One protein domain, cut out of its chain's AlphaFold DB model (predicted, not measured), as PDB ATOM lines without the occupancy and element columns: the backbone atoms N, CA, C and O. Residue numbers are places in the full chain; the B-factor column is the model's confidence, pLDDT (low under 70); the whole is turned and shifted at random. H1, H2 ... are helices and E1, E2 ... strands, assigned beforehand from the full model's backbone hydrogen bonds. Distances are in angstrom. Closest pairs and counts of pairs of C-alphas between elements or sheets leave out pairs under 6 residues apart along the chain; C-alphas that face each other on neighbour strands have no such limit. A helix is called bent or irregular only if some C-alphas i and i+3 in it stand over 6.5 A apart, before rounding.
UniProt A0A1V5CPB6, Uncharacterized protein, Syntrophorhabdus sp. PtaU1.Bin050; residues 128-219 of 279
ATOM      1  N   SER A 128     109.594 213.521 267.855       93.25
ATOM      2  CA  SER A 128     108.661 214.567 267.443       93.25
ATOM      3  C   SER A 128     108.686 215.684 268.488       93.25
ATOM      4  O   SER A 128     108.098 215.547 269.563       93.25
ATOM      5  N   LEU A 129     109.363 216.786 268.178       93.19
ATOM      6  CA  LEU A 129     109.527 217.931 269.071       93.19
ATOM      7  C   LEU A 129     108.639 219.105 268.638       93.19
ATOM      8  O   LEU A 129     108.406 219.287 267.439       93.19
ATOM      9  N   PRO A 130     108.159 219.928 269.586       95.75
ATOM     10  CA  PRO A 130     107.366 221.094 269.243       95.75
ATOM     11  C   PRO A 130     108.220 222.123 268.497       95.75
ATOM     12  O   PRO A 130     109.387 222.350 268.819       95.75
ATOM     13  N   VAL A 131     107.605 222.776 267.519       97.19
ATOM     14  CA  VAL A 131     108.126 223.940 266.805       97.19
ATOM     15  C   VAL A 131     107.010 224.963 266.650       97.19
ATOM     16  O   VAL A 131     105.847 224.612 266.446       97.19
ATOM     17  N   TRP A 132     107.359 226.244 266.726       97.56
ATOM     18  CA  TRP A 132     106.420 227.311 266.406       97.56
ATOM     19  C   TRP A 132     106.474 227.622 264.915       97.56
ATOM     20  O   TRP A 132     107.548 227.768 264.330       97.56
ATOM     21  N   THR A 133     105.302 227.717 264.303       96.25
ATOM     22  CA  THR A 133     105.144 227.929 262.868       96.25
ATOM     23  C   THR A 133     104.193 229.078 262.584       96.25
ATOM     24  O   THR A 133     103.319 229.381 263.387       96.25
ATOM     25  N   VAL A 134     104.338 229.697 261.423       94.12
ATOM     26  CA  VAL A 134     103.375 230.627 260.833       94.12
ATOM     27  C   VAL A 134     103.056 230.157 259.423       94.12
ATOM     28  O   VAL A 134     103.876 229.504 258.787       94.12
ATOM     29  N   SER A 135     101.882 230.486 258.904       88.25
ATOM     30  CA  SER A 135     101.499 230.083 257.551       88.25
ATOM     31  C   SER A 135     100.768 231.204 256.838       88.25
ATOM     32  O   SER A 135      99.916 231.865 257.432       88.25
ATOM     33  N   ASN A 136     101.052 231.362 255.550       83.62
ATOM     34  CA  ASN A 136     100.228 232.140 254.639       83.62
ATOM     35  C   ASN A 136     100.143 231.387 253.307       83.62
ATOM     36  O   ASN A 136     101.166 231.124 252.674       83.62
ATOM     37  N   SER A 137      98.927 231.025 252.889       75.94
ATOM     38  CA  SER A 137      98.687 230.261 251.660       75.94
ATOM     39  C   SER A 137      99.254 230.946 250.417       75.94
ATOM     40  O   SER A 137      99.717 230.270 249.500       75.94
ATOM     41  N   ASP A 138      99.293 232.279 250.407       74.12
ATOM     42  CA  ASP A 138      99.796 233.054 249.275       74.12
ATOM     43  C   ASP A 138     101.314 232.895 249.087       74.12
ATOM     44  O   ASP A 138     101.841 233.165 248.007       74.12
ATOM     45  N   PHE A 139     102.037 232.451 250.124       76.75
ATOM     46  CA  PHE A 139     103.497 232.305 250.082       76.75
ATOM     47  C   PHE A 139     103.916 230.985 249.424       76.75
ATOM     48  O   PHE A 139     105.000 230.903 248.845       76.75
ATOM     49  N   ALA A 140     103.053 229.965 249.458       66.56
ATOM     50  CA  ALA A 140     103.307 228.669 248.827       66.56
ATOM     51  C   ALA A 140     103.450 228.785 247.298       66.56
ATOM     52  O   ALA A 140     104.248 228.087 246.680       66.56
ATOM     53  N   ALA A 141     102.718 229.719 246.683       66.25
ATOM     54  CA  ALA A 141     102.694 229.919 245.233       66.25
ATOM     55  C   ALA A 141     103.910 230.689 244.677       66.25
ATOM     56  O   ALA A 141     104.021 230.875 243.466       66.25
ATOM     57  N   LYS A 142     104.814 231.174 245.540       67.88
ATOM     58  CA  LYS A 142     105.860 232.149 245.188       67.88
ATOM     59  C   LYS A 142     107.258 231.639 245.528       67.88
ATOM     60  O   LYS A 142     107.977 232.229 246.334       67.88
ATOM     61  N   GLU A 143     107.662 230.527 244.913       57.97
ATOM     62  CA  GLU A 143     108.902 229.822 245.273       57.97
ATOM     63  C   GLU A 143     110.168 230.691 245.245       57.97
ATOM     64  O   GLU A 143     111.005 230.544 246.135       57.97
ATOM     65  N   ASN A 144     110.270 231.631 244.301       62.00
ATOM     66  CA  ASN A 144     111.443 232.498 244.137       62.00
ATOM     67  C   ASN A 144     111.431 233.748 245.033       62.00
ATOM     68  O   ASN A 144     112.427 234.466 245.089       62.00
ATOM     69  N   GLU A 145     110.328 234.030 245.729       63.66
ATOM     70  CA  GLU A 145     110.180 235.259 246.514       63.66
ATOM     71  C   GLU A 145     110.424 235.038 248.019       63.66
ATOM     72  O   GLU A 145     110.437 235.997 248.783       63.66
ATOM     73  N   LYS A 146     110.681 233.795 248.467       65.44
ATOM     74  CA  LYS A 146     110.812 233.447 249.900       65.44
ATOM     75  C   LYS A 146     111.952 234.174 250.626       65.44
ATOM     76  O   LYS A 146     111.812 234.519 251.793       65.44
ATOM     77  N   ALA A 147     113.058 234.442 249.930       63.28
ATOM     78  CA  ALA A 147     114.194 235.200 250.467       63.28
ATOM     79  C   ALA A 147     113.909 236.708 250.611       63.28
ATOM     80  O   ALA A 147     114.697 237.425 251.219       63.28
ATOM     81  N   LEU A 148     112.799 237.189 250.043       67.25
ATOM     82  CA  LEU A 148     112.386 238.593 250.088       67.25
ATOM     83  C   LEU A 148     111.427 238.881 251.248       67.25
ATOM     84  O   LEU A 148     111.043 240.031 251.441       67.25
ATOM     85  N   TYR A 149     111.037 237.858 252.013       75.94
ATOM     86  CA  TYR A 149     110.251 238.046 253.226       75.94
ATOM     87  C   TYR A 149     111.185 238.373 254.380       75.94
ATOM     88  O   TYR A 149     111.971 237.536 254.825       75.94
ATOM     89  N   THR A 150     111.087 239.601 254.869       78.38
ATOM     90  CA  THR A 150     111.917 240.098 255.961       78.38
ATOM     91  C   THR A 150     111.128 240.147 257.264       78.38
ATOM     92  O   THR A 150     109.905 240.303 257.289       78.38
ATOM     93  N   THR A 151     111.852 239.965 258.362       82.25
ATOM     94  CA  THR A 151     111.357 240.027 259.742       82.25
ATOM     95  C   THR A 151     112.201 241.039 260.519       82.25
ATOM     96  O   THR A 151     113.145 241.611 259.974       82.25
ATOM     97  N   THR A 152     111.860 241.305 261.778       79.00
ATOM     98  CA  THR A 152     112.693 242.130 262.667       79.00
ATOM     99  C   THR A 152     113.932 241.363 263.131       79.00
ATOM    100  O   THR A 152     113.902 240.143 263.194       79.00
ATOM    101  N   ASP A 153     114.988 242.044 263.591       75.69
ATOM    102  CA  ASP A 153     116.210 241.382 264.106       75.69
ATOM    103  C   ASP A 153     115.957 240.386 265.255       75.69
ATOM    104  O   ASP A 153     116.751 239.474 265.516       75.69
ATOM    105  N   SER A 154     114.853 240.570 265.978       84.44
ATOM    106  CA  SER A 154     114.402 239.715 267.075       84.44
ATOM    107  C   SER A 154     113.676 238.447 266.618       84.44
ATOM    108  O   SER A 154     113.400 237.596 267.456       84.44
ATOM    109  N   VAL A 155     113.364 238.291 265.333       91.56
ATOM    110  CA  VAL A 155     112.623 237.143 264.804       91.56
ATOM    111  C   VAL A 155     113.346 236.600 263.582       91.56
ATOM    112  O   VAL A 155     113.844 237.355 262.765       91.56
ATOM    113  N   ALA A 156     113.422 235.281 263.447       91.75
ATOM    114  CA  ALA A 156     113.893 234.654 262.217       91.75
ATOM    115  C   ALA A 156     112.937 233.530 261.847       91.75
ATOM    116  O   ALA A 156     112.568 232.727 262.707       91.75
ATOM    117  N   ILE A 157     112.531 233.487 260.580       92.12
ATOM    118  CA  ILE A 157     111.610 232.482 260.057       92.12
ATOM    119  C   ILE A 157     112.255 231.791 258.863       92.12
ATOM    120  O   ILE A 157     112.629 232.444 257.889       92.12
ATOM    121  N   ARG A 158     112.322 230.461 258.915       91.12
ATOM    122  CA  ARG A 158     112.694 229.630 257.772       91.12
ATOM    123  C   ARG A 158     111.448 229.157 257.042       91.12
ATOM    124  O   ARG A 158     110.670 228.363 257.569       91.12
ATOM    125  N   TRP A 159     111.283 229.623 255.811       88.06
ATOM    126  CA  TRP A 159     110.139 229.291 254.967       88.06
ATOM    127  C   TRP A 159     110.321 227.963 254.225       88.06
ATOM    128  O   TRP A 159     111.349 227.727 253.592       88.06
ATOM    129  N   LYS A 160     109.296 227.109 254.271       86.12
ATOM    130  CA  LYS A 160     109.153 225.910 253.439       86.12
ATOM    131  C   LYS A 160     108.448 226.230 252.121       86.12
ATOM    132  O   LYS A 160     107.870 227.302 251.937       86.12
ATOM    133  N   ASN A 161     108.465 225.266 251.200       79.38
ATOM    134  CA  ASN A 161     107.828 225.409 249.889       79.38
ATOM    135  C   ASN A 161     106.303 225.449 249.923       79.38
ATOM    136  O   ASN A 161     105.704 226.066 249.055       79.38
ATOM    137  N   ASP A 162     105.696 224.894 250.963       84.62
ATOM    138  CA  ASP A 162     104.250 224.903 251.186       84.62
ATOM    139  C   ASP A 162     103.720 226.212 251.808       84.62
ATOM    140  O   ASP A 162     102.549 226.286 252.168       84.62
ATOM    141  N   GLY A 163     104.559 227.247 251.955       84.31
ATOM    142  CA  GLY A 163     104.174 228.522 252.572       84.31
ATOM    143  C   GLY A 163     104.154 228.507 254.108       84.31
ATOM    144  O   GLY A 163     103.802 229.515 254.723       84.31
ATOM    145  N   THR A 164     104.566 227.403 254.742       90.56
ATOM    146  CA  THR A 164     104.764 227.314 256.196       90.56
ATOM    147  C   THR A 164     106.142 227.849 256.577       90.56
ATOM    148  O   THR A 164     107.164 227.396 256.065       90.56
ATOM    149  N   GLY A 165     106.198 228.797 257.504       91.88
ATOM    150  CA  GLY A 165     107.422 229.321 258.098       91.88
ATOM    151  C   GLY A 165     107.658 228.739 259.484       91.88
ATOM    152  O   GLY A 165     106.766 228.780 260.322       91.88
ATOM    153  N   ILE A 166     108.851 228.216 259.751       94.94
ATOM    154  CA  ILE A 166     109.270 227.759 261.083       94.94
ATOM    155  C   ILE A 166     110.008 228.904 261.764       94.94
ATOM    156  O   ILE A 166     110.943 229.455 261.188       94.94
ATOM    157  N   ILE A 167     109.618 229.253 262.986       95.25
ATOM    158  CA  ILE A 167     110.280 230.305 263.756       95.25
ATOM    159  C   ILE A 167     111.563 229.723 264.365       95.25
ATOM    160  O   ILE A 167     111.523 228.866 265.244       95.25
ATOM    161  N   GLU A 168     112.715 230.192 263.891       95.25
ATOM    162  CA  GLU A 168     114.045 229.740 264.323       95.25
ATOM    163  C   GLU A 168     114.673 230.665 265.370       95.25
ATOM    164  O   GLU A 168     115.641 230.285 266.031       95.25
ATOM    165  N   LYS A 169     114.134 231.876 265.534       95.25
ATOM    166  CA  LYS A 169     114.566 232.836 266.551       95.25
ATOM    167  C   LYS A 169     113.385 233.652 267.063       95.25
ATOM    168  O   LYS A 169     112.566 234.101 266.265       95.25
ATOM    169  N   ALA A 170     113.347 233.870 268.375       94.12
ATOM    170  CA  ALA A 170     112.432 234.790 269.046       94.12
ATOM    171  C   ALA A 170     113.161 235.475 270.217       94.12
ATOM    172  O   ALA A 170     113.477 234.853 271.234       94.12
ATOM    173  N   GLY A 171     113.463 236.763 270.062       91.69
ATOM    174  CA  GLY A 171     114.288 237.538 270.983       91.69
ATOM    175  C   GLY A 171     115.721 237.004 271.067       91.69
ATOM    176  O   GLY A 171     116.461 236.985 270.084       91.69
ATOM    177  N   ASP A 172     116.105 236.585 272.268       91.06
ATOM    178  CA  ASP A 172     117.387 235.964 272.623       91.06
ATOM    179  C   ASP A 172     117.403 234.434 272.435       91.06
ATOM    180  O   ASP A 172     118.464 233.817 272.518       91.06
ATOM    181  N   ARG A 173     116.250 233.799 272.179       92.31
ATOM    182  CA  ARG A 173     116.157 232.354 271.931       92.31
ATOM    183  C   ARG A 173     116.396 232.052 270.458       92.31
ATOM    184  O   ARG A 173     115.773 232.664 269.594       92.31
ATOM    185  N   SER A 174     117.273 231.088 270.183       93.75
ATOM    186  CA  SER A 174     117.646 230.663 268.832       93.75
ATOM    187  C   SER A 174     117.654 229.137 268.717       93.75
ATOM    188  O   SER A 174     117.979 228.442 269.678       93.75
ATOM    189  N   GLY A 175     117.288 228.639 267.537       93.44
ATOM    190  CA  GLY A 175     117.065 227.233 267.223       93.44
ATOM    191  C   GLY A 175     115.578 226.883 267.273       93.44
ATOM    192  O   GLY A 175     114.927 227.082 268.296       93.44
ATOM    193  N   GLN A 176     115.041 226.310 266.190       94.88
ATOM    194  CA  GLN A 176     113.603 226.018 266.050       94.88
ATOM    195  C   GLN A 176     113.012 225.193 267.207       94.88
ATOM    196  O   GLN A 176     111.886 225.438 267.629       94.88
ATOM    197  N   PHE A 177     113.782 224.248 267.753       93.75
ATOM    198  CA  PHE A 177     113.343 223.395 268.858       93.75
ATOM    199  C   PHE A 177     113.495 224.071 270.226       93.75
ATOM    200  O   PHE A 177     112.716 223.784 271.125       93.75
ATOM    201  N   GLU A 178     114.452 224.991 270.401       94.12
ATOM    202  CA  GLU A 178     114.551 225.795 271.630       94.12
ATOM    203  C   GLU A 178     113.449 226.850 271.685       94.12
ATOM    204  O   GLU A 178     112.847 227.064 272.733       94.12
ATOM    205  N   VAL A 179     113.136 227.466 270.541       96.00
ATOM    206  CA  VAL A 179     111.961 228.329 270.400       96.00
ATOM    207  C   VAL A 179     110.687 227.511 270.618       96.00
ATOM    208  O   VAL A 179     109.804 227.946 271.347       96.00
ATOM    209  N   GLY A 180     110.597 226.307 270.051       95.56
ATOM    210  CA  GLY A 180     109.447 225.411 270.179       95.56
ATOM    211  C   GLY A 180     109.081 224.991 271.608       95.56
ATOM    212  O   GLY A 180     107.917 224.677 271.854       95.56
ATOM    213  N   LYS A 181     110.034 225.029 272.552       94.69
ATOM    214  CA  LYS A 181     109.797 224.774 273.987       94.69
ATOM    215  C   LYS A 181     109.050 225.903 274.699       94.69
ATOM    216  O   LYS A 181     108.536 225.668 275.788       94.69
ATOM    217  N   LEU A 182     109.030 227.108 274.127       95.06
ATOM    218  CA  LEU A 182     108.362 228.257 274.732       95.06
ATOM    219  C   LEU A 182     106.852 228.020 274.795       95.06
ATOM    220  O   LEU A 182     106.260 227.551 273.817       95.06
ATOM    221  N   SER A 183     106.224 228.411 275.904       95.50
ATOM    222  CA  SER A 183     104.767 228.552 275.961       95.50
ATOM    223  C   SER A 183     104.291 229.656 275.006       95.50
ATOM    224  O   SER A 183     105.078 230.476 274.527       95.50
ATOM    225  N   SER A 184     102.985 229.711 274.733       94.06
ATOM    226  CA  SER A 184     102.396 230.786 273.919       94.06
ATOM    227  C   SER A 184     102.677 232.173 274.517       94.06
ATOM    228  O   SER A 184     103.033 233.121 273.812       94.06
ATOM    229  N   GLU A 185     102.583 232.288 275.843       94.88
ATOM    230  CA  GLU A 185     102.847 233.514 276.592       94.88
ATOM    231  C   GLU A 185     104.327 233.897 276.535       94.88
ATOM    232  O   GLU A 185     104.650 235.059 276.283       94.88
ATOM    233  N   GLU A 186     105.228 232.933 276.728       95.69
ATOM    234  CA  GLU A 186     106.671 233.165 276.635       95.69
ATOM    235  C   GLU A 186     107.073 233.581 275.220       95.69
ATOM    236  O   GLU A 186     107.849 234.523 275.051       95.69
ATOM    237  N   LEU A 187     106.510 232.933 274.195       95.31
ATOM    238  CA  LEU A 187     106.718 233.321 272.806       95.31
ATOM    239  C   LEU A 187     106.245 234.761 272.576       95.31
ATOM    240  O   LEU A 187     107.020 235.577 272.085       95.31
ATOM    241  N   SER A 188     105.019 235.102 272.984       93.31
ATOM    242  CA  SER A 188     104.477 236.464 272.863       93.31
ATOM    243  C   SER A 188     105.387 237.498 273.531       93.31
ATOM    244  O   SER A 188     105.727 238.514 272.923       93.31
ATOM    245  N   GLN A 189     105.880 237.221 274.743       93.56
ATOM    246  CA  GLN A 189     106.837 238.090 275.433       93.56
ATOM    247  C   GLN A 189     108.133 238.276 274.632       93.56
ATOM    248  O   GLN A 189     108.599 239.406 274.478       93.56
ATOM    249  N   LYS A 190     108.696 237.197 274.066       92.31
ATOM    250  CA  LYS A 190     109.892 237.263 273.204       92.31
ATOM    251  C   LYS A 190     109.643 238.011 271.890       92.31
ATOM    252  O   LYS A 190     110.577 238.590 271.337       92.31
ATOM    253  N   LEU A 191     108.393 238.061 271.435       89.25
ATOM    254  CA  LEU A 191     107.926 238.836 270.282       89.25
ATOM    255  C   LEU A 191     107.497 240.276 270.643       89.25
ATOM    256  O   LEU A 191     106.904 240.973 269.817       89.25
ATOM    257  N   GLY A 192     107.797 240.755 271.857       86.81
ATOM    258  CA  GLY A 192     107.473 242.117 272.296       86.81
ATOM    259  C   GLY A 192     106.028 242.297 272.773       86.81
ATOM    260  O   GLY A 192     105.467 243.382 272.636       86.81
ATOM    261  N   GLY A 193     105.417 241.235 273.303       85.88
ATOM    262  CA  GLY A 193     104.036 241.210 273.795       85.88
ATOM    263  C   GLY A 193     102.981 241.090 272.694       85.88
ATOM    264  O   GLY A 193     101.809 241.379 272.937       85.88
ATOM    265  N   LYS A 194     103.385 240.711 271.477       85.00
ATOM    266  CA  LYS A 194     102.495 240.579 270.320       85.00
ATOM    267  C   LYS A 194     102.051 239.131 270.137       85.00
ATOM    268  O   LYS A 194     102.852 238.209 270.243       85.00
ATOM    269  N   SER A 195     100.779 238.948 269.788       86.38
ATOM    270  CA  SER A 195     100.210 237.647 269.411       86.38
ATOM    271  C   SER A 195     100.430 237.284 267.938       86.38
ATOM    272  O   SER A 195     100.121 236.166 267.533       86.38
ATOM    273  N   THR A 196     100.959 238.210 267.139       91.31
ATOM    274  CA  THR A 196     101.258 238.026 265.717       91.31
ATOM    275  C   THR A 196     102.698 238.419 265.408       91.31
ATOM    276  O   THR A 196     103.305 239.248 266.092       91.31
ATOM    277  N   ILE A 197     103.243 237.821 264.352       90.31
ATOM    278  CA  ILE A 197     104.541 238.176 263.791       90.31
ATOM    279  C   ILE A 197     104.316 239.009 262.542       90.31
ATOM    280  O   ILE A 197     103.644 238.573 261.607       90.31
ATOM    281  N   HIS A 198     104.926 240.188 262.532       89.44
ATOM    282  CA  HIS A 198     104.925 241.066 261.380       89.44
ATOM    283  C   HIS A 198     105.998 240.632 260.377       89.44
ATOM    284  O   HIS A 198     107.173 240.511 260.737       89.44
ATOM    285  N   VAL A 199     105.597 240.416 259.129       88.88
ATOM    286  CA  VAL A 199     106.472 240.028 258.020       88.88
ATOM    287  C   VAL A 199     106.245 240.985 256.859       88.88
ATOM    288  O   VAL A 199     105.106 241.205 256.447       88.88
ATOM    289  N   ILE A 200     107.328 241.522 256.300       86.25
ATOM    290  CA  ILE A 200     107.271 242.336 255.083       86.25
ATOM    291  C   ILE A 200     107.644 241.436 253.916       86.25
ATOM    292  O   ILE A 200     108.760 240.925 253.857       86.25
ATOM    293  N   GLY A 201     106.690 241.214 253.021       81.00
ATOM    294  CA  GLY A 201     106.882 240.425 251.817       81.00
ATOM    295  C   GLY A 201     107.311 241.247 250.598       81.00
ATOM    296  O   GLY A 201     107.565 242.448 250.681       81.00
ATOM    297  N   PRO A 202     107.351 240.599 249.426       74.19
ATOM    298  CA  PRO A 202     107.689 241.230 248.156       74.19
ATOM    299  C   PRO A 202     106.773 242.419 247.853       74.19
ATOM    300  O   PRO A 202     105.559 242.324 248.033       74.19
ATOM    301  N   LYS A 203     107.347 243.504 247.314       80.56
ATOM    302  CA  LYS A 203     106.650 244.777 247.021       80.56
ATOM    303  C   LYS A 203     106.153 245.524 248.271       80.56
ATOM    304  O   LYS A 203     105.139 246.211 248.194       80.56
ATOM    305  N   ASP A 204     106.847 245.360 249.397       80.81
ATOM    306  CA  ASP A 204     106.565 246.037 250.672       80.81
ATOM    307  C   ASP A 204     105.161 245.754 251.236       80.81
ATOM    308  O   ASP A 204     104.585 246.554 251.976       80.81
ATOM    309  N   VAL A 205     104.591 244.593 250.897       84.44
ATOM    310  CA  VAL A 205     103.299 244.159 251.439       84.44
ATOM    311  C   VAL A 205     103.506 243.595 252.840       84.44
ATOM    312  O   VAL A 205     104.254 242.637 253.031       84.44
ATOM    313  N   ALA A 206     102.823 244.183 253.817       86.56
ATOM    314  CA  ALA A 206     102.857 243.760 255.208       86.56
ATOM    315  C   ALA A 206     101.857 242.632 255.499       86.56
ATOM    316  O   ALA A 206     100.698 242.692 255.086       86.56
ATOM    317  N   TYR A 207     102.300 241.644 256.272       87.62
ATOM    318  CA  TYR A 207     101.492 240.528 256.753       87.62
ATOM    319  C   TYR A 207     101.653 240.381 258.263       87.62
ATOM    320  O   TYR A 207     102.774 240.396 258.769       87.62
ATOM    321  N   ASP A 208     100.545 240.157 258.963       90.88
ATOM    322  CA  ASP A 208     100.551 239.780 260.373       90.88
ATOM    323  C   ASP A 208     100.131 238.318 260.488       90.88
ATOM    324  O   ASP A 208      99.007 237.945 260.151       90.88
ATOM    325  N   LEU A 209     101.061 237.473 260.926       92.25
ATOM    326  CA  LEU A 209     100.880 236.029 260.946       92.25
ATOM    327  C   LEU A 209     100.765 235.522 262.377       92.25
ATOM    328  O   LEU A 209     101.620 235.809 263.215       92.25
ATOM    329  N   SER A 210      99.725 234.742 262.646       94.06
ATOM    330  CA  SER A 210      99.518 234.118 263.952       94.06
ATOM    331  C   SER A 210     100.392 232.868 264.092       94.06
ATOM    332  O   SER A 210     100.268 231.957 263.265       94.06
ATOM    333  N   PRO A 211     101.258 232.783 265.116       95.31
ATOM    334  CA  PRO A 211     101.999 231.567 265.405       95.31
ATOM    335  C   PRO A 211     101.072 230.415 265.803       95.31
ATOM    336  O   PRO A 211     100.080 230.601 266.504       95.31
ATOM    337  N   SER A 212     101.431 229.205 265.398       96.31
ATOM    338  CA  SER A 212     100.789 227.956 265.799       96.31
ATOM    339  C   SER A 212     101.850 226.900 266.087       96.31
ATOM    340  O   SER A 212     102.880 226.840 265.407       96.31
ATOM    341  N   GLN A 213     101.630 226.088 267.118       96.06
ATOM    342  CA  GLN A 213     102.568 225.035 267.488       96.06
ATOM    343  C   GLN A 213     102.287 223.782 266.660       96.06
ATOM    344  O   GLN A 213     101.143 223.347 266.535       96.06
ATOM    345  N   GLN A 214     103.341 223.207 266.094       95.62
ATOM    346  CA  GLN A 214     103.300 221.950 265.357       95.62
ATOM    347  C   GLN A 214     104.385 221.020 265.885       95.62
ATOM    348  O   GLN A 214     105.356 221.461 266.496       95.62
ATOM    349  N   SER A 215     104.237 219.732 265.611       95.19
ATOM    350  CA  SER A 215     105.283 218.750 265.864       95.19
ATOM    351  C   SER A 215     106.172 218.588 264.636       95.19
ATOM    352  O   SER A 215     105.677 218.489 263.514       95.19
ATOM    353  N   MET A 216     107.484 218.536 264.847       93.88
ATOM    354  CA  MET A 216     108.466 218.225 263.817       93.88
ATOM    355  C   MET A 216     109.443 217.175 264.326       93.88
ATOM    356  O   MET A 216     110.001 217.306 265.415       93.88
ATOM    357  N   ASP A 217     109.683 216.167 263.497       93.88
ATOM    358  CA  ASP A 217     110.669 215.137 263.789       93.88
ATOM    359  C   ASP A 217     112.085 215.717 263.773       93.88
ATOM    360  O   ASP A 217     112.497 216.418 262.843       93.88
ATOM    361  N   LYS A 218     112.835 215.410 264.829       91.81
ATOM    362  CA  LYS A 218     114.269 215.638 264.942       91.81
ATOM    363  C   LYS A 218     114.963 214.298 265.112       91.81
ATOM    364  O   LYS A 218     114.635 213.546 266.028       91.81
ATOM    365  N   GLU A 219     115.948 214.040 264.266       93.69
ATOM    366  CA  GLU A 219     116.868 212.924 264.454       93.69
ATOM    367  C   GLU A 219     118.016 213.329 265.382       93.69
ATOM    368  O   GLU A 219     118.577 214.424 265.282       93.69
TER     369      GLU A 219
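What this domain is: This is residues 128 to 219 of the 279 residues of an uncharacterized protein of Syntrophorhabdus sp. PtaU1.Bin050 (UniProt A0A1V5CPB6). The end of E1, strands E2 and E3 and the hairpin E4 and E5 stand round a small, loosely closed barrel, with H4 over one end of it and the short helices H1 and H2 at the other. From this ring the first part of E1 leads away with E6 as a two-strand ribbon, and H3 packs on E1 and E3. The printed part has 92 residues, with four named helices and six named strands in the order E1 H1 H2 E2 E3 H3 H4 E4 E5 E6; the class is mixed, helices and strands. By pairing, one antiparallel sheet has the order E2 E3 E1 E6, and E4 and E5 make a second, also antiparallel. The whole is compact, with a radius of gyration of the C-alphas of 12.5 A and spans of 33 by 31 by 17 A.

Where its parts are: E1, residues 128 to 135, begins with C-alpha 128 at (108.661, 214.567, 267.443) and is 19.7 A long. H1, residues 137 to 140, is 5.6 A long, and H2, residues 143 to 148, is 10.6 A long. H2 is irregular: C-alphas 144 and 147 are 7.4 A apart. E2, residues 155 to 159, is 12.8 A long, and E3, residues 164 to 170, is 16.7 A long. H3, residues 176 to 180, is 5.9 A long. H4, residues 184 to 190, is 9.9 A long and begins with C-alpha 184 at (102.396, 230.786, 273.919). E4, residues 197 to 200, is 10.0 A long, and E5, residues 206 to 209, is 9.8 A long. E6, residues 212 to 219, is 22.1 A long and ends with C-alpha 219 at (116.868, 212.924, 264.454).

How they stand to each other: The sheet E2 E3 E1 E6 is strongly twisted, with E2 and E6 as its edge strands. E1 bends by 59 degrees at residue 132, and its pairing is staggered: residues 128 to 133 pair with E6, residues 133 to 135 with E3. Between E1 and E6, N 131 and O 214 are 2.8 A apart, within hydrogen-bond range; between E3 and E1, N 165 and O 134 are 2.7 A apart. E2 and E3 form a hairpin at 155 degrees, with N 158 and O 166 at 2.8 A. E4 and E5 form a hairpin at 153 degrees, with N 199 and O 207 at 2.8 A. E2 and E4 are near each other, with 5 pairs of C-alphas within 10 A. The closest C-alphas of E1 and E5, those of Val 134 and Leu 209, are 6.0 A apart. E5 runs on into E6 across a break of 2 residues, at 75 degrees. H3 is on the four-strand sheet at a height of 5.4 A and only just over E3, on which 3 of its 5 C-alphas fall; the closest C-alphas of the two are those of Glu 168 and Gln 176, 4.1 A apart. H4 is on the same face, and its closest C-alphas with E3 are those of Ala 170 and Lys 190, 5.5 A apart. H1 and H2 only graze this sheet. No named helix touches another. In H3 and H4 each O i to N i+4 pair is within hydrogen-bond range; H2 has 0 of 2, with 1 of 3 O i to N i+3 pairs, and H1 is too short for an O i to N i+4 pair.

The domain as a whole: The C-alphas farthest apart, those of Lys 203 and Glu 219, are 37.7 A apart. The printed part has no cut and no long link; the links H2 to E2 and H4 to E4 are short, and the others are tight. The mean pLDDT of the printed part is 87.3, and residues 140 to 148 are under 70.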